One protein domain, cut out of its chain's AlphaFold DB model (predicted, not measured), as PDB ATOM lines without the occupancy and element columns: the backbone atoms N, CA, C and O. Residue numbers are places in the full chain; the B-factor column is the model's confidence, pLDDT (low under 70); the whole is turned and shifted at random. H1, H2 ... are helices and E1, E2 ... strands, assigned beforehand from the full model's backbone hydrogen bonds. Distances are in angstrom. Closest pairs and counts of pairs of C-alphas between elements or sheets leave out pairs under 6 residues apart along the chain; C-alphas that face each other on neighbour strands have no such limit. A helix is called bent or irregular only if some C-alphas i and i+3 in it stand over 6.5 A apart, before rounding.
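AT A GLANCE: This is residues 83 to 242 of the 242 residues of the protein "Leishmanolysin-like peptidase" of Cyprideis torosa (UniProt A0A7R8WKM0). A small sandwich of two four-stranded sheets, partly face to face with their strands crossed, makes a compact body; the short helix H1 packs on the sheet E2 E5 E6 E7, and the long helix H2 sticks out as a free arm that makes the length. The 160 printed residues hold nine named strands and then two named helices, in the order E1 to E9, H1, H2; the class is mixed, with under half of the residues in named elements. The sheets, in the orders E2 E5 E6 E7 and E4 E3 E9 E8, are antiparallel. The whole is only just loose, close to extended, with a radius of gyration of the C-alphas of 22.3 A and spans of 86 by 48 by 26 A.

IN THESE COORDINATES: E1, residues 83 to 87, begins at C-alpha 83 (196.882, 105.344, 44.696). E2 is residues 112 to 116, E3 124 to 126 and E4 131 to 133. E5, residues 139 to 147, is 22.7 A long and bends by 61 degrees at residue 142. E6 is residues 150 to 155 and E7 158 to 161. E8, residues 168 to 175, is 20.9 A long, and E9, residues 178 to 185, 22.1 A. H1, residues 189 to 196, is irregular: C-alphas 192 and 195 are 7.0 A apart. H2, residues 222 to 239, is 26.5 A long and ends at C-alpha 239 (166.280, 139.353, -1.715).

HOW THE PARTS SIT: The facing parts of the sandwich, two sheets face to face, are 9.5 A centre to centre, with strands at 52 degrees. E5, E6 and E7 form a meander, each strand the antiparallel neighbour of the one before. Staggered, E5 pairs with E2 over residues 139 to 143, N 115 to O 140 at 2.9 A, and with E6 over 143 to 147, N 145 to O 152 at 2.9 A. Between E6 and E7, N 153 and O 160 are 2.8 A apart. In the other sheet, these backbone pairs are within hydrogen-bond range: N 125 and O 132 between E3 and E4 at 2.8 A, N 124 and O 181 between E3 and E9 at 2.9 A, and N 171 and O 182 between E8 and E9 at 2.8 A. H1 is on the first sheet, 8.3 A high, only just over E6 alone; its closest C-alphas to E6 are Cys 189 and Val 151, 6.1 A. E1 pairs with no named strand. O i to N i+4 pairs within hydrogen-bond range number 2 of 4 in H1 and 13 of 14 in H2.

THE WHOLE: The C-alphas farthest apart, of Gly 197 and Thr 242, are 86.7 A apart. Residues 222 to 242 stand free. The printed part has no cut; the links E1 to E2 and H1 to H2 are long. Mean pLDDT of the printed part is 88.4; residues 83, 120 and 221 to 242 are under 70.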
ATOM      1  N   ARG A  83     197.238 104.673  43.436       68.50
ATOM      2  CA  ARG A  83     196.882 105.344  44.696       68.50
ATOM      3  C   ARG A  83     195.570 104.795  45.239       68.50
ATOM      4  O   ARG A  83     194.665 104.498  44.460       68.50
ATOM      5  N   PHE A  84     195.485 104.656  46.562       74.44
ATOM      6  CA  PHE A  84     194.244 104.310  47.253       74.44
ATOM      7  C   PHE A  84     193.183 105.377  46.967       74.44
ATOM      8  O   PHE A  84     193.474 106.568  47.073       74.44
ATOM      9  N   VAL A  85     191.987 104.936  46.580       82.25
ATOM     10  CA  VAL A  85     190.836 105.814  46.346       82.25
ATOM     11  C   VAL A  85     189.789 105.582  47.426       82.25
ATOM     12  O   VAL A  85     189.429 106.522  48.119       82.25
ATOM     13  N   ARG A  86     189.325 104.335  47.579       91.00
ATOM     14  CA  ARG A  86     188.271 103.954  48.529       91.00
ATOM     15  C   ARG A  86     188.301 102.454  48.835       91.00
ATOM     16  O   ARG A  86     188.812 101.670  48.030       91.00
ATOM     17  N   GLY A  87     187.771 102.043  49.983       93.69
ATOM     18  CA  GLY A  87     187.507 100.637  50.310       93.69
ATOM     19  C   GLY A  87     186.266 100.094  49.593       93.69
ATOM     20  O   GLY A  87     185.630 100.803  48.812       93.69
ATOM     21  N   SER A  88     185.929  98.828  49.847       95.94
ATOM     22  CA  SER A  88     184.764  98.159  49.248       95.94
ATOM     23  C   SER A  88     183.665  97.779  50.249       95.94
ATOM     24  O   SER A  88     182.654  97.199  49.853       95.94
ATOM     25  N   GLN A  89     183.831  98.108  51.534       97.44
ATOM     26  CA  GLN A  89     182.809  97.882  52.561       97.44
ATOM     27  C   GLN A  89     181.693  98.919  52.444       97.44
ATOM     28  O   GLN A  89     181.961 100.119  52.513       97.44
ATOM     29  N   CYS A  90     180.453  98.448  52.309       98.00
ATOM     30  CA  CYS A  90     179.262  99.263  52.081       98.00
ATOM     31  C   CYS A  90     178.910 100.166  53.262       98.00
ATOM     32  O   CYS A  90     178.307 101.212  53.061       98.00
ATOM     33  N   VAL A  91     179.305  99.783  54.479       97.06
ATOM     34  CA  VAL A  91     178.890 100.462  55.716       97.06
ATOM     35  C   VAL A  91     179.610 101.785  55.990       97.06
ATOM     36  O   VAL A  91     179.181 102.542  56.860       97.06
ATOM     37  N   TYR A  92     180.702 102.078  55.274       97.31
ATOM     38  CA  TYR A  92     181.522 103.267  55.515       97.31
ATOM     39  C   TYR A  92     181.238 104.375  54.495       97.31
ATOM     40  O   TYR A  92     181.572 104.198  53.322       97.31
ATOM     41  N   PRO A  93     180.718 105.540  54.925       96.94
ATOM     42  CA  PRO A  93     180.439 106.670  54.035       96.94
ATOM     43  C   PRO A  93     181.647 107.166  53.228       96.94
ATOM     44  O   PRO A  93     181.483 107.593  52.087       96.94
ATOM     45  N   ASP A  94     182.863 107.050  53.771       94.88
ATOM     46  CA  ASP A  94     184.108 107.431  53.083       94.88
ATOM     47  C   ASP A  94     184.374 106.599  51.814       94.88
ATOM     48  O   ASP A  94     185.204 106.967  50.981       94.88
ATOM     49  N   ASN A  95     183.664 105.477  51.642       96.25
ATOM     50  CA  ASN A  95     183.745 104.639  50.452       96.25
ATOM     51  C   ASN A  95     182.773 105.056  49.340       96.25
ATOM     52  O   ASN A  95     182.688 104.352  48.329       96.25
ATOM     53  N   ASN A  96     182.058 106.176  49.468       95.56
ATOM     54  CA  ASN A  96     181.221 106.671  48.381       95.56
ATOM     55  C   ASN A  96     182.060 107.015  47.136       95.56
ATOM     56  O   ASN A  96     183.109 107.662  47.244       95.56
ATOM     57  N   PRO A  97     181.641 106.584  45.933       92.56
ATOM     58  CA  PRO A  97     182.262 107.044  44.700       92.56
ATOM     59  C   PRO A  97     181.990 108.539  44.492       92.56
ATOM     60  O   PRO A  97     180.910 109.044  44.794       92.56
ATOM     61  N   VAL A  98     182.957 109.250  43.909       90.69
ATOM     62  CA  VAL A  98     182.708 110.606  43.397       90.69
ATOM     63  C   VAL A  98     181.634 110.559  42.309       90.69
ATOM     64  O   VAL A  98     181.551 109.579  41.562       90.69
ATOM     65  N   ALA A  99     180.822 111.612  42.216       89.31
ATOM     66  CA  ALA A  99     179.638 111.662  41.361       89.31
ATOM     67  C   ALA A  99     179.930 111.287  39.898       89.31
ATOM     68  O   ALA A  99     179.170 110.535  39.293       89.31
ATOM     69  N   GLU A 100     181.060 111.736  39.345       86.75
ATOM     70  CA  GLU A 100     181.457 111.488  37.953       86.75
ATOM     71  C   GLU A 100     181.879 110.038  37.675       86.75
ATOM     72  O   GLU A 100     182.046 109.656  36.515       86.75
ATOM     73  N   LEU A 101     182.112 109.248  38.725       88.19
ATOM     74  CA  LEU A 101     182.491 107.840  38.643       88.19
ATOM     75  C   LEU A 101     181.405 106.917  39.206       88.19
ATOM     76  O   LEU A 101     181.643 105.716  39.291       88.19
ATOM     77  N   ASN A 102     180.236 107.439  39.588       93.75
ATOM     78  CA  ASN A 102     179.157 106.665  40.195       93.75
ATOM     79  C   ASN A 102     178.113 106.183  39.166       93.75
ATOM     80  O   ASN A 102     176.921 106.470  39.289       93.75
ATOM     81  N   PHE A 103     178.531 105.414  38.154       93.50
ATOM     82  CA  PHE A 103     177.598 104.986  37.098       93.50
ATOM     83  C   PHE A 103     176.460 104.104  37.619       93.50
ATOM     84  O   PHE A 103     175.395 104.069  37.007       93.50
ATOM     85  N   ALA A 104     176.689 103.383  38.720       95.50
ATOM     86  CA  ALA A 104     175.750 102.428  39.293       95.50
ATOM     87  C   ALA A 104     174.846 103.012  40.384       95.50
ATOM     88  O   ALA A 104     174.093 102.246  40.987       95.50
ATOM     89  N   LEU A 105     174.910 104.332  40.611       96.88
ATOM     90  CA  LEU A 105     174.160 105.034  41.656       96.88
ATOM     91  C   LEU A 105     174.338 104.374  43.033       96.88
ATOM     92  O   LEU A 105     173.371 104.201  43.771       96.88
ATOM     93  N   GLU A 106     175.567 103.950  43.331       97.38
ATOM     94  CA  GLU A 106     175.927 103.377  44.623       97.38
ATOM     95  C   GLU A 106     175.828 104.440  45.720       97.38
ATOM     96  O   GLU A 106     176.201 105.591  45.494       97.38
ATOM     97  N   GLU A 107     175.421 104.015  46.911       97.88
ATOM     98  CA  GLU A 107     175.412 104.832  48.125       97.88
ATOM     99  C   GLU A 107     175.980 103.988  49.272       97.88
ATOM    100  O   GLU A 107     175.494 102.890  49.570       97.88
ATOM    101  N   TYR A 108     177.048 104.478  49.896       98.00
ATOM    102  CA  TYR A 108     177.737 103.837  51.013       98.00
ATOM    103  C   TYR A 108     177.375 104.549  52.316       98.00
ATOM    104  O   TYR A 108     177.385 105.777  52.398       98.00
ATOM    105  N   GLY A 109     177.111 103.780  53.365       97.94
ATOM    106  CA  GLY A 109     176.693 104.305  54.655       97.94
ATOM    107  C   GLY A 109     176.203 103.213  55.602       97.94
ATOM    108  O   GLY A 109     176.082 102.054  55.207       97.94
ATOM    109  N   PRO A 110     175.890 103.556  56.862       96.12
ATOM    110  CA  PRO A 110     175.522 102.580  57.893       96.12
ATOM    111  C   PRO A 110     174.278 101.744  57.549       96.12
ATOM    112  O   PRO A 110     174.100 100.667  58.113       96.12
ATOM    113  N   TYR A 111     173.446 102.216  56.616       95.81
ATOM    114  CA  TYR A 111     172.239 101.541  56.133       95.81
ATOM    115  C   TYR A 111     172.400 100.961  54.724       95.81
ATOM    116  O   TYR A 111     171.407 100.680  54.054       95.81
ATOM    117  N   SER A 112     173.641 100.767  54.269       98.12
ATOM    118  CA  SER A 112     173.947 100.202  52.957       98.12
ATOM    119  C   SER A 112     174.438  98.763  53.042       98.12
ATOM    120  O   SER A 112     175.228  98.388  53.912       98.12
ATOM    121  N   ARG A 113     174.012  97.948  52.075       97.62
ATOM    122  CA  ARG A 113     174.477  96.567  51.872       97.62
ATOM    123  C   ARG A 113     174.857  96.348  50.423       97.62
ATOM    124  O   ARG A 113     174.481  97.113  49.539       97.62
ATOM    125  N   CYS A 114     175.599  95.277  50.188       98.06
ATOM    126  CA  CYS A 114     175.954  94.847  48.856       98.06
ATOM    127  C   CYS A 114     174.787  94.107  48.194       98.06
ATOM    128  O   CYS A 114     174.257  93.119  48.723       98.06
ATOM    129  N   PHE A 115     174.452  94.544  46.983       97.88
ATOM    130  CA  PHE A 115     173.511  93.875  46.097       97.88
ATOM    131  C   PHE A 115     174.205  93.453  44.812       97.88
ATOM    132  O   PHE A 115     175.004  94.196  44.238       97.88
ATOM    133  N   ASP A 116     173.871  92.255  44.345       96.81
ATOM    134  CA  ASP A 116     174.402  91.725  43.100       96.81
ATOM    135  C   ASP A 116     173.768  92.453  41.904       96.81
ATOM    136  O   ASP A 116     172.603  92.854  41.927       96.81
ATOM    137  N   HIS A 117     174.513  92.597  40.815       96.00
ATOM    138  CA  HIS A 117     173.975  93.006  39.518       96.00
ATOM    139  C   HIS A 117     173.787  91.763  38.640       96.00
ATOM    140  O   HIS A 117     174.593  90.829  38.697       96.00
ATOM    141  N   PRO A 118     172.759  91.709  37.777       92.69
ATOM    142  CA  PRO A 118     172.604  90.604  36.843       92.69
ATOM    143  C   PRO A 118     173.796  90.549  35.876       92.69
ATOM    144  O   PRO A 118     174.007  91.459  35.076       92.69
ATOM    145  N   GLY A 119     174.563  89.452  35.936       71.31
ATOM    146  CA  GLY A 119     175.937  89.313  35.411       71.31
ATOM    147  C   GLY A 119     176.180  89.428  33.897       71.31
ATOM    148  O   GLY A 119     177.220  89.004  33.410       71.31
ATOM    149  N   HIS A 120     175.245  89.991  33.139       69.00
ATOM    150  CA  HIS A 120     175.406  90.344  31.724       69.00
ATOM    151  C   HIS A 120     175.097  91.824  31.442       69.00
ATOM    152  O   HIS A 120     175.343  92.300  30.331       69.00
ATOM    153  N   ARG A 121     174.580  92.573  32.425       74.06
ATOM    154  CA  ARG A 121     174.178  93.973  32.261       74.06
ATOM    155  C   ARG A 121     175.157  94.885  32.977       74.06
ATOM    156  O   ARG A 121     175.154  94.998  34.195       74.06
ATOM    157  N   ARG A 122     176.005  95.531  32.185       89.44
ATOM    158  CA  ARG A 122     176.858  96.626  32.650       89.44
ATOM    159  C   ARG A 122     176.035  97.904  32.741       89.44
ATOM    160  O   ARG A 122     175.239  98.166  31.837       89.44
ATOM    161  N   TRP A 123     176.283  98.688  33.782       94.62
ATOM    162  CA  TRP A 123     175.688 100.008  33.938       94.62
ATOM    163  C   TRP A 123     176.094 100.935  32.797       94.62
ATOM    164  O   TRP A 123     177.217 100.885  32.277       94.62
ATOM    165  N   LEU A 124     175.141 101.759  32.388       94.56
ATOM    166  CA  LEU A 124     175.238 102.636  31.242       94.56
ATOM    167  C   LEU A 124     174.795 104.040  31.636       94.56
ATOM    168  O   LEU A 124     173.706 104.211  32.157       94.56
ATOM    169  N   GLU A 125     175.601 105.040  31.309       94.88
ATOM    170  CA  GLU A 125     175.239 106.448  31.424       94.88
ATOM    171  C   GLU A 125     175.041 107.063  30.042       94.88
ATOM    172  O   GLU A 125     175.801 106.796  29.097       94.88
ATOM    173  N   ARG A 126     174.018 107.907  29.913       95.12
ATOM    174  CA  ARG A 126     173.689 108.593  28.661       95.12
ATOM    175  C   ARG A 126     173.290 110.039  28.887       95.12
ATOM    176  O   ARG A 126     172.428 110.330  29.705       95.12
ATOM    177  N   THR A 127     173.836 110.917  28.063       94.56
ATOM    178  CA  THR A 127     173.218 112.201  27.728       94.56
ATOM    179  C   THR A 127     172.750 112.161  26.276       94.56
ATOM    180  O   THR A 127     172.832 111.125  25.608       94.56
ATOM    181  N   CYS A 128     172.233 113.279  25.765       91.50
ATOM    182  CA  CYS A 128     171.822 113.364  24.363       91.50
ATOM    183  C   CYS A 128     173.003 113.315  23.389       91.50
ATOM    184  O   CYS A 128     172.820 112.962  22.227       91.50
ATOM    185  N   GLU A 129     174.204 113.634  23.866       91.12
ATOM    186  CA  GLU A 129     175.417 113.721  23.049       91.12
ATOM    187  C   GLU A 129     176.391 112.575  23.327       91.12
ATOM    188  O   GLU A 129     177.125 112.147  22.440       91.12
ATOM    189  N   HIS A 130     176.402 112.063  24.558       92.81
ATOM    190  CA  HIS A 130     177.433 111.153  25.028       92.81
ATOM    191  C   HIS A 130     176.842 109.877  25.618       92.81
ATOM    192  O   HIS A 130     175.772 109.866  26.224       92.81
ATOM    193  N   ARG A 131     177.593 108.784  25.480       93.62
ATOM    194  CA  ARG A 131     177.256 107.475  26.034       93.62
ATOM    195  C   ARG A 131     178.500 106.848  26.648       93.62
ATOM    196  O   ARG A 131     179.524 106.760  25.974       93.62
ATOM    197  N   ARG A 132     178.409 106.382  27.893       92.06
ATOM    198  CA  ARG A 132     179.527 105.774  28.632       92.06
ATOM    199  C   ARG A 132     179.058 104.514  29.348       92.06
ATOM    200  O   ARG A 132     177.914 104.445  29.776       92.06
ATOM    201  N   ARG A 133     179.913 103.499  29.449       89.12
ATOM    202  CA  ARG A 133     179.588 102.221  30.101       89.12
ATOM    203  C   ARG A 133     180.585 101.960  31.219       89.12
ATOM    204  O   ARG A 133     181.781 102.085  30.974       89.12
ATOM    205  N   TRP A 134     180.104 101.529  32.382       84.69
ATOM    206  CA  TRP A 134     180.991 101.040  33.434       84.69
ATOM    207  C   TRP A 134     181.650  99.734  32.961       84.69
ATOM    208  O   TRP A 134     180.976  98.790  32.533       84.69
ATOM    209  N   GLU A 135     182.981  99.685  32.974       86.00
ATOM    210  CA  GLU A 135     183.738  98.483  32.619       86.00
ATOM    211  C   GLU A 135     183.615  97.371  33.673       86.00
ATOM    212  O   GLU A 135     183.283  96.238  33.317       86.00
ATOM    213  N   HIS A 136     183.826  97.701  34.952       88.38
ATOM    214  CA  HIS A 136     183.522  96.847  36.105       88.38
ATOM    215  C   HIS A 136     182.016  96.651  36.313       88.38
ATOM    216  O   HIS A 136     181.206  97.522  35.992       88.38
ATOM    217  N   TRP A 137     181.637  95.495  36.851       90.88
ATOM    218  CA  TRP A 137     180.240  95.138  37.096       90.88
ATOM    219  C   TRP A 137     180.132  93.986  38.099       90.88
ATOM    220  O   TRP A 137     181.106  93.272  38.320       90.88
ATOM    221  N   GLY A 138     178.927  93.741  38.618       93.88
ATOM    222  CA  GLY A 138     178.577  92.473  39.279       93.88
ATOM    223  C   GLY A 138     177.987  92.636  40.654       93.88
ATOM    224  O   GLY A 138     177.199  91.796  41.071       93.88
ATOM    225  N   SER A 139     178.283  93.749  41.302       95.81
ATOM    226  CA  SER A 139     177.642  94.161  42.539       95.81
ATOM    227  C   SER A 139     177.927  95.632  42.821       95.81
ATOM    228  O   SER A 139     178.848  96.212  42.239       95.81
ATOM    229  N   GLY A 140     177.132  96.219  43.710       96.75
ATOM    230  CA  GLY A 140     177.312  97.574  44.225       96.75
ATOM    231  C   GLY A 140     176.657  97.729  45.594       96.75
ATOM    232  O   GLY A 140     175.878  96.868  46.015       96.75
ATOM    233  N   CYS A 141     176.983  98.815  46.289       98.25
ATOM    234  CA  CYS A 141     176.394  99.127  47.591       98.25
ATOM    235  C   CYS A 141     175.178 100.042  47.445       98.25
ATOM    236  O   CYS A 141     175.242 101.055  46.751       98.25
ATOM    237  N   TYR A 142     174.083  99.683  48.111       98.50
ATOM    238  CA  TYR A 142     172.835 100.438  48.081       98.50
ATOM    239  C   TYR A 142     172.231 100.510  49.471       98.50
ATOM    240  O   TYR A 142     172.296  99.535  50.230       98.50
ATOM    241  N   GLU A 143     171.605 101.641  49.771       98.25
ATOM    242  CA  GLU A 143     170.796 101.778  50.970       98.25
ATOM    243  C   GLU A 143     169.572 100.856  50.901       98.25
ATOM    244  O   GLU A 143     168.976 100.624  49.841       98.25
ATOM    245  N   TYR A 144     169.172 100.328  52.053       97.69
ATOM    246  CA  TYR A 144     167.999  99.473  52.171       97.69
ATOM    247  C   TYR A 144     167.260  99.704  53.488       97.69
ATOM    248  O   TYR A 144     167.815 100.191  54.469       97.69
ATOM    249  N   ILE A 145     165.986  99.322  53.502       97.19
ATOM    250  CA  ILE A 145     165.189  99.190  54.719       97.19
ATOM    251  C   ILE A 145     164.432  97.864  54.707       97.19
ATOM    252  O   ILE A 145     163.907  97.419  53.680       97.19
ATOM    253  N   CYS A 146     164.344  97.243  55.877       97.06
ATOM    254  CA  CYS A 146     163.554  96.043  56.111       97.06
ATOM    255  C   CYS A 146     162.188  96.442  56.681       97.06
ATOM    256  O   CYS A 146     162.068  96.862  57.829       97.06
ATOM    257  N   TYR A 147     161.138  96.337  55.864       95.75
ATOM    258  CA  TYR A 147     159.780  96.717  56.260       95.75
ATOM    259  C   TYR A 147     158.724  95.841  55.575       95.75
ATOM    260  O   TYR A 147     158.885  95.399  54.436       95.75
ATOM    261  N   ASP A 148     157.615  95.578  56.272       95.19
ATOM    262  CA  ASP A 148     156.497  94.751  55.788       95.19
ATOM    263  C   ASP A 148     156.913  93.333  55.322       95.19
ATOM    264  O   ASP A 148     156.339  92.738  54.401       95.19
ATOM    265  N   GLY A 149     157.947  92.780  55.965       95.88
ATOM    266  CA  GLY A 149     158.486  91.454  55.666       95.88
ATOM    267  C   GLY A 149     159.221  91.368  54.325       95.88
ATOM    268  O   GLY A 149     159.279  90.275  53.752       95.88
ATOM    269  N   ARG A 150     159.725  92.495  53.798       96.62
ATOM    270  CA  ARG A 150     160.445  92.603  52.518       96.62
ATOM    271  C   ARG A 150     161.637  93.556  52.627       96.62
ATOM    272  O   ARG A 150     161.645  94.451  53.467       96.62
ATOM    273  N   VAL A 151     162.604  93.369  51.731       97.88
ATOM    274  CA  VAL A 151     163.696  94.322  51.497       97.88
ATOM    275  C   VAL A 151     163.181  95.420  50.569       97.88
ATOM    276  O   VAL A 151     162.608  95.121  49.515       97.88
ATOM    277  N   HIS A 152     163.399  96.676  50.941       97.81
ATOM    278  CA  HIS A 152     163.176  97.830  50.075       97.81
ATOM    279  C   HIS A 152     164.512  98.520  49.833       97.81
ATOM    280  O   HIS A 152     165.146  98.993  50.767       97.81
ATOM    281  N   LEU A 153     164.928  98.536  48.576       97.81
ATOM    282  CA  LEU A 153     166.106  99.222  48.068       97.81
ATOM    283  C   LEU A 153     165.803 100.707  47.896       97.81
ATOM    284  O   LEU A 153     164.739 101.049  47.373       97.81
ATOM    285  N   MET A 154     166.739 101.572  48.258       97.88
ATOM    286  CA  MET A 154     166.679 102.999  47.948       97.88
ATOM    287  C   MET A 154     167.799 103.331  46.970       97.88
ATOM    288  O   MET A 154     168.961 103.003  47.196       97.88
ATOM    289  N   VAL A 155     167.427 103.935  45.845       97.94
ATOM    290  CA  VAL A 155     168.368 104.400  44.826       97.94
ATOM    291  C   VAL A 155     167.969 105.824  44.486       97.94
ATOM    292  O   VAL A 155     166.869 106.049  43.967       97.94
ATOM    293  N   GLN A 156     168.844 106.784  44.798       95.25
ATOM    294  CA  GLN A 156     168.492 108.208  44.788       95.25
ATOM    295  C   GLN A 156     167.234 108.443  45.654       95.25
ATOM    296  O   GLN A 156     167.119 107.897  46.746       95.25
ATOM    297  N   ASN A 157     166.244 109.189  45.160       94.19
ATOM    298  CA  ASN A 157     165.001 109.479  45.886       94.19
ATOM    299  C   ASN A 157     163.867 108.480  45.585       94.19
ATOM    300  O   ASN A 157     162.686 108.818  45.705       94.19
ATOM    301  N   HIS A 158     164.202 107.259  45.155       97.69
ATOM    302  CA  HIS A 158     163.223 106.246  44.766       97.69
ATOM    303  C   HIS A 158     163.406 104.938  45.523       97.69
ATOM    304  O   HIS A 158     164.518 104.458  45.731       97.69
ATOM    305  N   THR A 159     162.277 104.333  45.885       97.69
ATOM    306  CA  THR A 159     162.229 103.061  46.605       97.69
ATOM    307  C   THR A 159     161.765 101.935  45.690       97.69
ATOM    308  O   THR A 159     160.761 102.058  44.981       97.69
ATOM    309  N   PHE A 160     162.468 100.808  45.747       97.81
ATOM    310  CA  PHE A 160     162.204  99.614  44.958       97.81
ATOM    311  C   PHE A 160     162.063  98.395  45.876       97.81
ATOM    312  O   PHE A 160     162.939  98.100  46.680       97.81
ATOM    313  N   THR A 161     160.965  97.652  45.768       97.75
ATOM    314  CA  THR A 161     160.678  96.521  46.664       97.75
ATOM    315  C   THR A 161     161.110  95.183  46.059       97.75
ATOM    316  O   THR A 161     160.759  94.835  44.926       97.75
ATOM    317  N   CYS A 162     161.787  94.367  46.859       97.56
ATOM    318  CA  CYS A 162     162.080  92.984  46.516       97.56
ATOM    319  C   CYS A 162     160.916  92.062  46.891       97.56
ATOM    320  O   CYS A 162     160.514  91.946  48.056       97.56
ATOM    321  N   TYR A 163     160.352  91.384  45.891       96.75
ATOM    322  CA  TYR A 163     159.245  90.447  46.076       96.75
ATOM    323  C   TYR A 163     159.685  88.983  46.112       96.75
ATOM    324  O   TYR A 163     159.030  88.167  46.773       96.75
ATOM    325  N   ASN A 164     160.799  88.679  45.448       95.25
ATOM    326  CA  ASN A 164     161.415  87.362  45.395       95.25
ATOM    327  C   ASN A 164     162.948  87.482  45.330       95.25
ATOM    328  O   ASN A 164     163.469  88.463  44.796       95.25
ATOM    329  N   SER A 165     163.652  86.460  45.819       95.50
ATOM    330  CA  SER A 165     165.089  86.307  45.586       95.50
ATOM    331  C   SER A 165     165.365  86.222  44.087       95.50
ATOM    332  O   SER A 165     164.583  85.646  43.326       95.50
ATOM    333  N   SER A 166     166.496  86.782  43.664       94.69
ATOM    334  CA  SER A 166     166.944  86.803  42.268       94.69
ATOM    335  C   SER A 166     166.031  87.575  41.306       94.69
ATOM    336  O   SER A 166     166.219  87.494  40.094       94.69
ATOM    337  N   GLN A 167     165.055  88.332  41.819       95.31
ATOM    338  CA  GLN A 167     164.298  89.296  41.024       95.31
ATOM    339  C   GLN A 167     165.235  90.418  40.569       95.31
ATOM    340  O   GLN A 167     165.841  91.085  41.403       95.31
ATOM    341  N   ASP A 168     165.300  90.669  39.266       95.56
ATOM    342  CA  ASP A 168     166.049  91.800  38.718       95.56
ATOM    343  C   ASP A 168     165.140  93.043  38.667       95.56
ATOM    344  O   ASP A 168     164.050  93.015  38.089       95.56
ATOM    345  N   ILE A 169     165.572  94.131  39.304       95.75
ATOM    346  CA  ILE A 169     164.916  95.440  39.287       95.75
ATOM    347  C   ILE A 169     165.652  96.326  38.287       95.75
ATOM    348  O   ILE A 169     166.819  96.652  38.489       95.75
ATOM    349  N   GLU A 170     164.967  96.720  37.215       95.88
ATOM    350  CA  GLU A 170     165.506  97.663  36.233       95.88
ATOM    351  C   GLU A 170     165.554  99.078  36.813       95.88
ATOM    352  O   GLU A 170     164.534  99.600  37.268       95.88
ATOM    353  N   ILE A 171     166.715  99.718  36.712       96.94
ATOM    354  CA  ILE A 171     166.947 101.098  37.130       96.94
ATOM    355  C   ILE A 171     167.147 101.958  35.879       96.94
ATOM    356  O   ILE A 171     167.898 101.599  34.974       96.94
ATOM    357  N   SER A 172     166.429 103.077  35.824       97.12
ATOM    358  CA  SER A 172     166.531 104.104  34.782       97.12
ATOM    359  C   SER A 172     166.271 105.441  35.453       97.12
ATOM    360  O   SER A 172     165.107 105.784  35.639       97.12
ATOM    361  N   LEU A 173     167.316 106.135  35.901       97.69
ATOM    362  CA  LEU A 173     167.197 107.346  36.722       97.69
ATOM    363  C   LEU A 173     168.129 108.447  36.208       97.69
ATOM    364  O   LEU A 173     169.258 108.165  35.807       97.69
ATOM    365  N   LEU A 174     167.661 109.694  36.215       96.19
ATOM    366  CA  LEU A 174     168.465 110.874  35.910       96.19
ATOM    367  C   LEU A 174     169.181 111.354  37.175       96.19
ATOM    368  O   LEU A 174     168.544 111.727  38.156       96.19
ATOM    369  N   ALA A 175     170.509 111.404  37.129       94.88
ATOM    370  CA  ALA A 175     171.336 111.979  38.184       94.88
ATOM    371  C   ALA A 175     172.531 112.708  37.561       94.88
ATOM    372  O   ALA A 175     173.067 112.289  36.540       94.88
ATOM    373  N   ASN A 176     172.926 113.846  38.138       91.38
ATOM    374  CA  ASN A 176     174.091 114.627  37.692       91.38
ATOM    375  C   ASN A 176     174.112 114.958  36.179       91.38
ATOM    376  O   ASN A 176     175.175 115.088  35.576       91.38
ATOM    377  N   GLY A 177     172.938 115.091  35.548       91.38
ATOM    378  CA  GLY A 177     172.801 115.365  34.110       91.38
ATOM    379  C   GLY A 177     172.939 114.145  33.186       91.38
ATOM    380  O   GLY A 177     172.879 114.311  31.967       91.38
ATOM    381  N   TRP A 178     173.080 112.936  33.734       95.44
ATOM    382  CA  TRP A 178     173.159 111.674  32.995       95.44
ATOM    383  C   TRP A 178     171.965 110.777  33.319       95.44
ATOM    384  O   TRP A 178     171.492 110.727  34.450       95.44
ATOM    385  N   LEU A 179     171.464 110.050  32.319       97.00
ATOM    386  CA  LEU A 179     170.528 108.947  32.517       97.00
ATOM    387  C   LEU A 179     171.329 107.677  32.803       97.00
ATOM    388  O   LEU A 179     172.061 107.211  31.926       97.00
ATOM    389  N   HIS A 180     171.162 107.120  33.997       96.75
ATOM    390  CA  HIS A 180     171.776 105.876  34.444       96.75
ATOM    391  C   HIS A 180     170.827 104.707  34.183       96.75
ATOM    392  O   HIS A 180     169.715 104.675  34.707       96.75
ATOM    393  N   GLU A 181     171.274 103.738  33.391       96.12
ATOM    394  CA  GLU A 181     170.533 102.537  33.022       96.12
ATOM    395  C   GLU A 181     171.283 101.290  33.510       96.12
ATOM    396  O   GLU A 181     172.447 101.058  33.162       96.12
ATOM    397  N   GLY A 182     170.607 100.457  34.295       95.81
ATOM    398  CA  GLY A 182     171.182  99.254  34.885       95.81
ATOM    399  C   GLY A 182     170.126  98.381  35.547       95.81
ATOM    400  O   GLY A 182     168.928  98.586  35.369       95.81
ATOM    401  N   ALA A 183     170.568  97.384  36.306       96.56
ATOM    402  CA  ALA A 183     169.663  96.551  37.083       96.56
ATOM    403  C   ALA A 183     170.327  96.072  38.374       96.56
ATOM    404  O   ALA A 183     171.535  95.830  38.413       96.56
ATOM    405  N   ILE A 184     169.514  95.907  39.411       97.62
ATOM    406  CA  ILE A 184     169.926  95.414  40.727       97.62
ATOM    407  C   ILE A 184     169.163  94.123  41.002       97.62
ATOM    408  O   ILE A 184     167.951  94.056  40.795       97.62
ATOM    409  N   ARG A 185     169.864  93.083  41.450       97.62
ATOM    410  CA  ARG A 185     169.278  91.787  41.777       97.62
ATOM    411  C   ARG A 185     168.922  91.725  43.254       97.62
ATOM    412  O   ARG A 185     169.772  91.892  44.124       97.62
ATOM    413  N   CYS A 186     167.661  91.419  43.525       97.38
ATOM    414  CA  CYS A 186     167.161  91.217  44.872       97.38
ATOM    415  C   CYS A 186     167.836  90.017  45.554       97.38
ATOM    416  O   CYS A 186     167.888  88.932  44.959       97.38
ATOM    417  N   PRO A 187     168.303  90.180  46.802       96.69
ATOM    418  CA  PRO A 187     168.873  89.104  47.592       96.69
ATOM    419  C   PRO A 187     167.757  88.231  48.173       96.69
ATOM    420  O   PRO A 187     166.567  88.562  48.067       96.69
ATOM    421  N   ASP A 188     168.131  87.137  48.835       95.44
ATOM    422  CA  ASP A 188     167.197  86.518  49.767       95.44
ATOM    423  C   ASP A 188     166.913  87.510  50.905       95.44
ATOM    424  O   ASP A 188     167.799  88.214  51.388       95.44
ATOM    425  N   CYS A 189     165.651  87.597  51.320       96.00
ATOM    426  CA  CYS A 189     165.248  88.503  52.389       96.00
ATOM    427  C   CYS A 189     165.960  88.172  53.709       96.00
ATOM    428  O   CYS A 189     166.269  89.079  54.481       96.00
ATOM    429  N   ARG A 190     166.238  86.888  53.960       94.38
ATOM    430  CA  ARG A 190     166.882  86.424  55.192       94.38
ATOM    431  C   ARG A 190     168.333  86.871  55.289       94.38
ATOM    432  O   ARG A 190     168.751  87.294  56.361       94.38
ATOM    433  N   ASP A 191     169.044  86.886  54.162       93.00
ATOM    434  CA  ASP A 191     170.445  87.320  54.086       93.00
ATOM    435  C   ASP A 191     170.641  88.771  54.553       93.00
ATOM    436  O   ASP A 191     171.728  89.143  54.987       93.00
ATOM    437  N   VAL A 192     169.599  89.602  54.437       93.56
ATOM    438  CA  VAL A 192     169.667  91.039  54.727       93.56
ATOM    439  C   VAL A 192     168.909  91.408  56.001       93.56
ATOM    440  O   VAL A 192     169.437  92.138  56.832       93.56
ATOM    441  N   CYS A 193     167.690  90.896  56.185       95.12
ATOM    442  CA  CYS A 193     166.763  91.412  57.194       95.12
ATOM    443  C   CYS A 193     166.564  90.526  58.430       95.12
ATOM    444  O   CYS A 193     165.990  90.992  59.416       95.12
ATOM    445  N   GLU A 194     166.975  89.254  58.411       85.31
ATOM    446  CA  GLU A 194     166.721  88.351  59.548       85.31
ATOM    447  C   GLU A 194     167.520  88.776  60.788       85.31
ATOM    448  O   GLU A 194     166.982  88.810  61.894       85.31
ATOM    449  N   ASN A 195     168.759  89.233  60.585       85.19
ATOM    450  CA  ASN A 195     169.601  89.792  61.647       85.19
ATOM    451  C   ASN A 195     169.071  91.127  62.209       85.19
ATOM    452  O   ASN A 195     169.492  91.539  63.287       85.19
ATOM    453  N   GLU A 196     168.130  91.782  61.522       86.44
ATOM    454  CA  GLU A 196     167.429  92.987  61.998       86.44
ATOM    455  C   GLU A 196     166.125  92.657  62.744       86.44
ATOM    456  O   GLU A 196     165.365  93.547  63.120       86.44
ATOM    457  N   GLY A 197     165.835  91.368  62.956       90.69
ATOM    458  CA  GLY A 197     164.637  90.910  63.659       90.69
ATOM    459  C   GLY A 197     163.357  90.947  62.817       90.69
ATOM    460  O   GLY A 197     162.269  90.711  63.348       90.69
ATOM    461  N   MET A 198     163.444  91.208  61.507       95.00
ATOM    462  CA  MET A 198     162.278  91.184  60.627       95.00
ATOM    463  C   MET A 198     161.971  89.759  60.153       95.00
ATOM    464  O   MET A 198     162.788  89.089  59.523       95.00
ATOM    465  N   ARG A 199     160.722  89.319  60.340       95.56
ATOM    466  CA  ARG A 199     160.235  88.068  59.746       95.56
ATOM    467  C   ARG A 199     159.923  88.248  58.257       95.56
ATOM    468  O   ARG A 199     158.957  88.919  57.892       95.56
ATOM    469  N   CYS A 200     160.697  87.589  57.401       96.00
ATOM    470  CA  CYS A 200     160.508  87.625  55.953       96.00
ATOM    471  C   CYS A 200     159.226  86.914  55.495       96.00
ATOM    472  O   CYS A 200     158.916  85.796  55.918       96.00
ATOM    473  N   ARG A 201     158.491  87.556  54.580       95.62
ATOM    474  CA  ARG A 201     157.345  86.951  53.890       95.62
ATOM    475  C   ARG A 201     157.821  85.985  52.798       95.62
ATOM    476  O   ARG A 201     158.899  86.182  52.240       95.62
ATOM    477  N   PRO A 202     157.009  84.975  52.440       94.75
ATOM    478  CA  PRO A 202     157.349  84.072  51.351       94.75
ATOM    479  C   PRO A 202     157.478  84.814  50.002       94.75
ATOM    480  O   PRO A 202     156.806  85.840  49.787       94.75
ATOM    481  N   PRO A 203     158.312  84.282  49.087       94.56
ATOM    482  CA  PRO A 203     158.401  84.731  47.705       94.56
ATOM    483  C   PRO A 203     157.046  84.869  47.016       94.56
ATOM    484  O   PRO A 203     156.194  83.988  47.118       94.56
ATOM    485  N   ARG A 204     156.856  85.960  46.271       93.94
ATOM    486  CA  ARG A 204     155.707  86.121  45.368       93.94
ATOM    487  C   ARG A 204     156.079  86.978  44.156       93.94
ATOM    488  O   ARG A 204     157.044  87.731  44.243       93.94
ATOM    489  N   PRO A 205     155.322  86.923  43.050       92.38
ATOM    490  CA  PRO A 205     155.442  87.913  41.986       92.38
ATOM    491  C   PRO A 205     155.141  89.327  42.501       92.38
ATOM    492  O   PRO A 205     154.337  89.506  43.424       92.38
ATOM    493  N   ALA A 206     155.761  90.334  41.886       90.88
ATOM    494  CA  ALA A 206     155.398  91.723  42.137       90.88
ATOM    495  C   ALA A 206     153.916  91.946  41.761       90.88
ATOM    496  O   ALA A 206     153.489  91.503  40.691       90.88
ATOM    497  N   PRO A 207     153.109  92.604  42.617       91.75
ATOM    498  CA  PRO A 207     151.734  92.947  42.281       91.75
ATOM    499  C   PRO A 207     151.667  93.792  40.996       91.75
ATOM    500  O   PRO A 207     152.497  94.687  40.837       91.75
ATOM    501  N   PRO A 208     150.662  93.605  40.119       89.62
ATOM    502  CA  PRO A 208     150.525  94.390  38.884       89.62
ATOM    503  C   PRO A 208     150.389  95.905  39.100       89.62
ATOM    504  O   PRO A 208     150.637  96.695  38.190       89.62
ATOM    505  N   SER A 209     149.971  96.316  40.300       90.12
ATOM    506  CA  SER A 209     149.875  97.718  40.708       90.12
ATOM    507  C   SER A 209     151.236  98.374  40.956       90.12
ATOM    508  O   SER A 209     151.323  99.598  40.963       90.12
ATOM    509  N   VAL A 210     152.297  97.588  41.162       89.81
ATOM    510  CA  VAL A 210     153.641  98.111  41.405       89.81
ATOM    511  C   VAL A 210     154.246  98.556  40.083       89.81
ATOM    512  O   VAL A 210     154.539  97.744  39.207       89.81
ATOM    513  N   ARG A 211     154.464  99.864  39.955       92.69
ATOM    514  CA  ARG A 211     155.227 100.463  38.862       92.69
ATOM    515  C   ARG A 211     156.358 101.280  39.453       92.69
ATOM    516  O   ARG A 211     156.110 102.277  40.124       92.69
ATOM    517  N   TYR A 212     157.585 100.840  39.210       95.25
ATOM    518  CA  TYR A 212     158.757 101.587  39.636       95.25
ATOM    519  C   TYR A 212     158.978 102.813  38.762       95.25
ATOM    520  O   TYR A 212     158.684 102.796  37.563       95.25
ATOM    521  N   HIS A 213     159.484 103.869  39.392       96.31
ATOM    522  CA  HIS A 213     159.840 105.101  38.711       96.31
ATOM    523  C   HIS A 213     160.945 104.838  37.681       96.31
ATOM    524  O   HIS A 213     161.874 104.070  37.941       96.31
ATOM    525  N   ARG A 214     160.811 105.447  36.500       96.94
ATOM    526  CA  ARG A 214     161.789 105.374  35.415       96.94
ATOM    527  C   ARG A 214     161.825 106.711  34.696       96.94
ATOM    528  O   ARG A 214     160.818 107.128  34.124       96.94
ATOM    529  N   ASP A 215     162.994 107.324  34.683       96.81
ATOM    530  CA  ASP A 215     163.270 108.509  33.896       96.81
ATOM    531  C   ASP A 215     163.501 108.163  32.430       96.81
ATOM    532  O   ASP A 215     163.897 107.048  32.072       96.81
ATOM    533  N   THR A 216     163.275 109.157  31.573       94.00
ATOM    534  CA  THR A 216     163.581 109.081  30.145       94.00
ATOM    535  C   THR A 216     164.369 110.307  29.723       94.00
ATOM    536  O   THR A 216     164.091 111.427  30.146       94.00
ATOM    537  N   LEU A 217     165.360 110.092  28.865       92.06
ATOM    538  CA  LEU A 217     166.158 111.170  28.312       92.06
ATOM    539  C   LEU A 217     165.388 111.836  27.162       92.06
ATOM    540  O   LEU A 217     165.152 111.214  26.125       92.06
ATOM    541  N   GLN A 218     165.007 113.100  27.333       89.25
ATOM    542  CA  GLN A 218     164.345 113.883  26.291       89.25
ATOM    543  C   GLN A 218     165.376 114.679  25.490       89.25
ATOM    544  O   GLN A 218     165.910 115.679  25.960       89.25
ATOM    545  N   CYS A 219     165.647 114.243  24.259       87.12
ATOM    546  CA  CYS A 219     166.579 114.918  23.359       87.12
ATOM    547  C   CYS A 219     165.816 115.702  22.293       87.12
ATOM    548  O   CYS A 219     165.272 115.127  21.353       87.12
ATOM    549  N   SER A 220     165.764 117.026  22.429       78.31
ATOM    550  CA  SER A 220     165.154 117.897  21.423       78.31
ATOM    551  C   SER A 220     166.148 118.231  20.305       78.31
ATOM    552  O   SER A 220     167.224 118.754  20.574       78.31
ATOM    553  N   ALA A 221     165.756 118.060  19.040       62.84
ATOM    554  CA  ALA A 221     166.508 118.563  17.880       62.84
ATOM    555  C   ALA A 221     166.369 120.095  17.664       62.84
ATOM    556  O   ALA A 221     166.806 120.635  16.646       62.84
ATOM    557  N   GLN A 222     165.724 120.811  18.594       56.56
ATOM    558  CA  GLN A 222     165.247 122.187  18.399       56.56
ATOM    559  C   GLN A 222     166.363 123.236  18.257       56.56
ATOM    560  O   GLN A 222     166.133 124.261  17.614       56.56
ATOM    561  N   ALA A 223     167.580 122.964  18.740       54.06
ATOM    562  CA  ALA A 223     168.717 123.872  18.566       54.06
ATOM    563  C   ALA A 223     169.132 124.044  17.085       54.06
ATOM    564  O   ALA A 223     169.563 125.122  16.682       54.06
ATOM    565  N   LEU A 224     168.933 123.024  16.239       53.72
ATOM    566  CA  LEU A 224     169.240 123.104  14.801       53.72
ATOM    567  C   LEU A 224     168.121 123.769  13.982       53.72
ATOM    568  O   LEU A 224     168.384 124.334  12.920       53.72
ATOM    569  N   ALA A 225     166.876 123.720  14.461       52.19
ATOM    570  CA  ALA A 225     165.727 124.279  13.749       52.19
ATOM    571  C   ALA A 225     165.664 125.814  13.849       52.19
ATOM    572  O   ALA A 225     165.373 126.478  12.854       52.19
ATOM    573  N   GLN A 226     166.003 126.387  15.013       55.91
ATOM    574  CA  GLN A 226     166.022 127.845  15.207       55.91
ATOM    575  C   GLN A 226     167.111 128.531  14.365       55.91
ATOM    576  O   GLN A 226     166.854 129.569  13.756       55.91
ATOM    577  N   ALA A 227     168.292 127.912  14.234       56.47
ATOM    578  CA  ALA A 227     169.374 128.431  13.395       56.47
ATOM    579  C   ALA A 227     169.011 128.449  11.897       56.47
ATOM    580  O   ALA A 227     169.355 129.390  11.181       56.47
ATOM    581  N   ARG A 228     168.267 127.443  11.414       57.06
ATOM    582  CA  ARG A 228     167.804 127.383  10.016       57.06
ATOM    583  C   ARG A 228     166.729 128.423   9.702       57.06
ATOM    584  O   ARG A 228     166.753 128.991   8.614       57.06
ATOM    585  N   LEU A 229     165.822 128.701  10.640       57.47
ATOM    586  CA  LEU A 229     164.773 129.705  10.441       57.47
ATOM    587  C   LEU A 229     165.354 131.129  10.381       57.47
ATOM    588  O   LEU A 229     164.949 131.916   9.532       57.47
ATOM    589  N   LEU A 230     166.354 131.437  11.216       58.53
ATOM    590  CA  LEU A 230     167.058 132.725  11.192       58.53
ATOM    591  C   LEU A 230     167.871 132.931   9.901       58.53
ATOM    592  O   LEU A 230     167.842 134.020   9.330       58.53
ATOM    593  N   LEU A 231     168.533 131.886   9.391       58.31
ATOM    594  CA  LEU A 231     169.244 131.940   8.107       58.31
ATOM    595  C   LEU A 231     168.287 132.163   6.925       58.31
ATOM    596  O   LEU A 231     168.558 133.009   6.073       58.31
ATOM    597  N   LEU A 232     167.146 131.468   6.897       58.69
ATOM    598  CA  LEU A 232     166.130 131.646   5.852       58.69
ATOM    599  C   LEU A 232     165.502 133.046   5.893       58.69
ATOM    600  O   LEU A 232     165.329 133.662   4.842       58.69
ATOM    601  N   LEU A 233     165.238 133.584   7.087       58.41
ATOM    602  CA  LEU A 233     164.758 134.958   7.247       58.41
ATOM    603  C   LEU A 233     165.805 135.976   6.770       58.41
ATOM    604  O   LEU A 233     165.461 136.892   6.028       58.41
ATOM    605  N   SER A 234     167.089 135.784   7.088       57.78
ATOM    606  CA  SER A 234     168.152 136.687   6.620       57.78
ATOM    607  C   SER A 234     168.327 136.672   5.093       57.78
ATOM    608  O   SER A 234     168.478 137.729   4.488       57.78
ATOM    609  N   LEU A 235     168.210 135.504   4.449       57.12
ATOM    610  CA  LEU A 235     168.257 135.381   2.987       57.12
ATOM    611  C   LEU A 235     167.032 136.018   2.314       57.12
ATOM    612  O   LEU A 235     167.176 136.651   1.269       57.12
ATOM    613  N   SER A 236     165.845 135.911   2.922       57.38
ATOM    614  CA  SER A 236     164.630 136.550   2.399       57.38
ATOM    615  C   SER A 236     164.660 138.081   2.491       57.38
ATOM    616  O   SER A 236     164.165 138.755   1.594       57.38
ATOM    617  N   VAL A 237     165.303 138.643   3.522       56.69
ATOM    618  CA  VAL A 237     165.469 140.099   3.670       56.69
ATOM    619  C   VAL A 237     166.468 140.649   2.646       56.69
ATOM    620  O   VAL A 237     166.246 141.726   2.100       56.69
ATOM    621  N   VAL A 238     167.527 139.898   2.324       56.09
ATOM    622  CA  VAL A 238     168.512 140.293   1.302       56.09
ATOM    623  C   VAL A 238     167.904 140.302  -0.107       56.09
ATOM    624  O   VAL A 238     168.222 141.191  -0.887       56.09
ATOM    625  N   TRP A 239     166.982 139.385  -0.420       51.28
ATOM    626  CA  TRP A 239     166.280 139.353  -1.715       51.28
ATOM    627  C   TRP A 239     165.210 140.446  -1.893       51.28
ATOM    628  O   TRP A 239     164.815 140.717  -3.020       51.28
ATOM    629  N   CYS A 240     164.737 141.085  -0.818       53.38
ATOM    630  CA  CYS A 240     163.802 142.216  -0.905       53.38
ATOM    631  C   CYS A 240     164.495 143.587  -1.031       53.38
ATOM    632  O   CYS A 240     163.805 144.592  -1.188       53.38
ATOM    633  N   LEU A 241     165.828 143.646  -0.927       51.19
ATOM    634  CA  LEU A 241     166.620 144.886  -0.932       51.19
ATOM    635  C   LEU A 241     167.487 145.061  -2.196       51.19
ATOM    636  O   LEU A 241     168.301 145.983  -2.248       51.19
ATOM    637  N   THR A 242     167.295 144.212  -3.208       48.25
ATOM    638  CA  THR A 242     167.858 144.325  -4.568       48.25
ATOM    639  C   THR A 242     166.737 144.402  -5.584       48.25
ATOM    640  O   THR A 242     166.825 145.254  -6.493       48.25
TER     641      THR A 242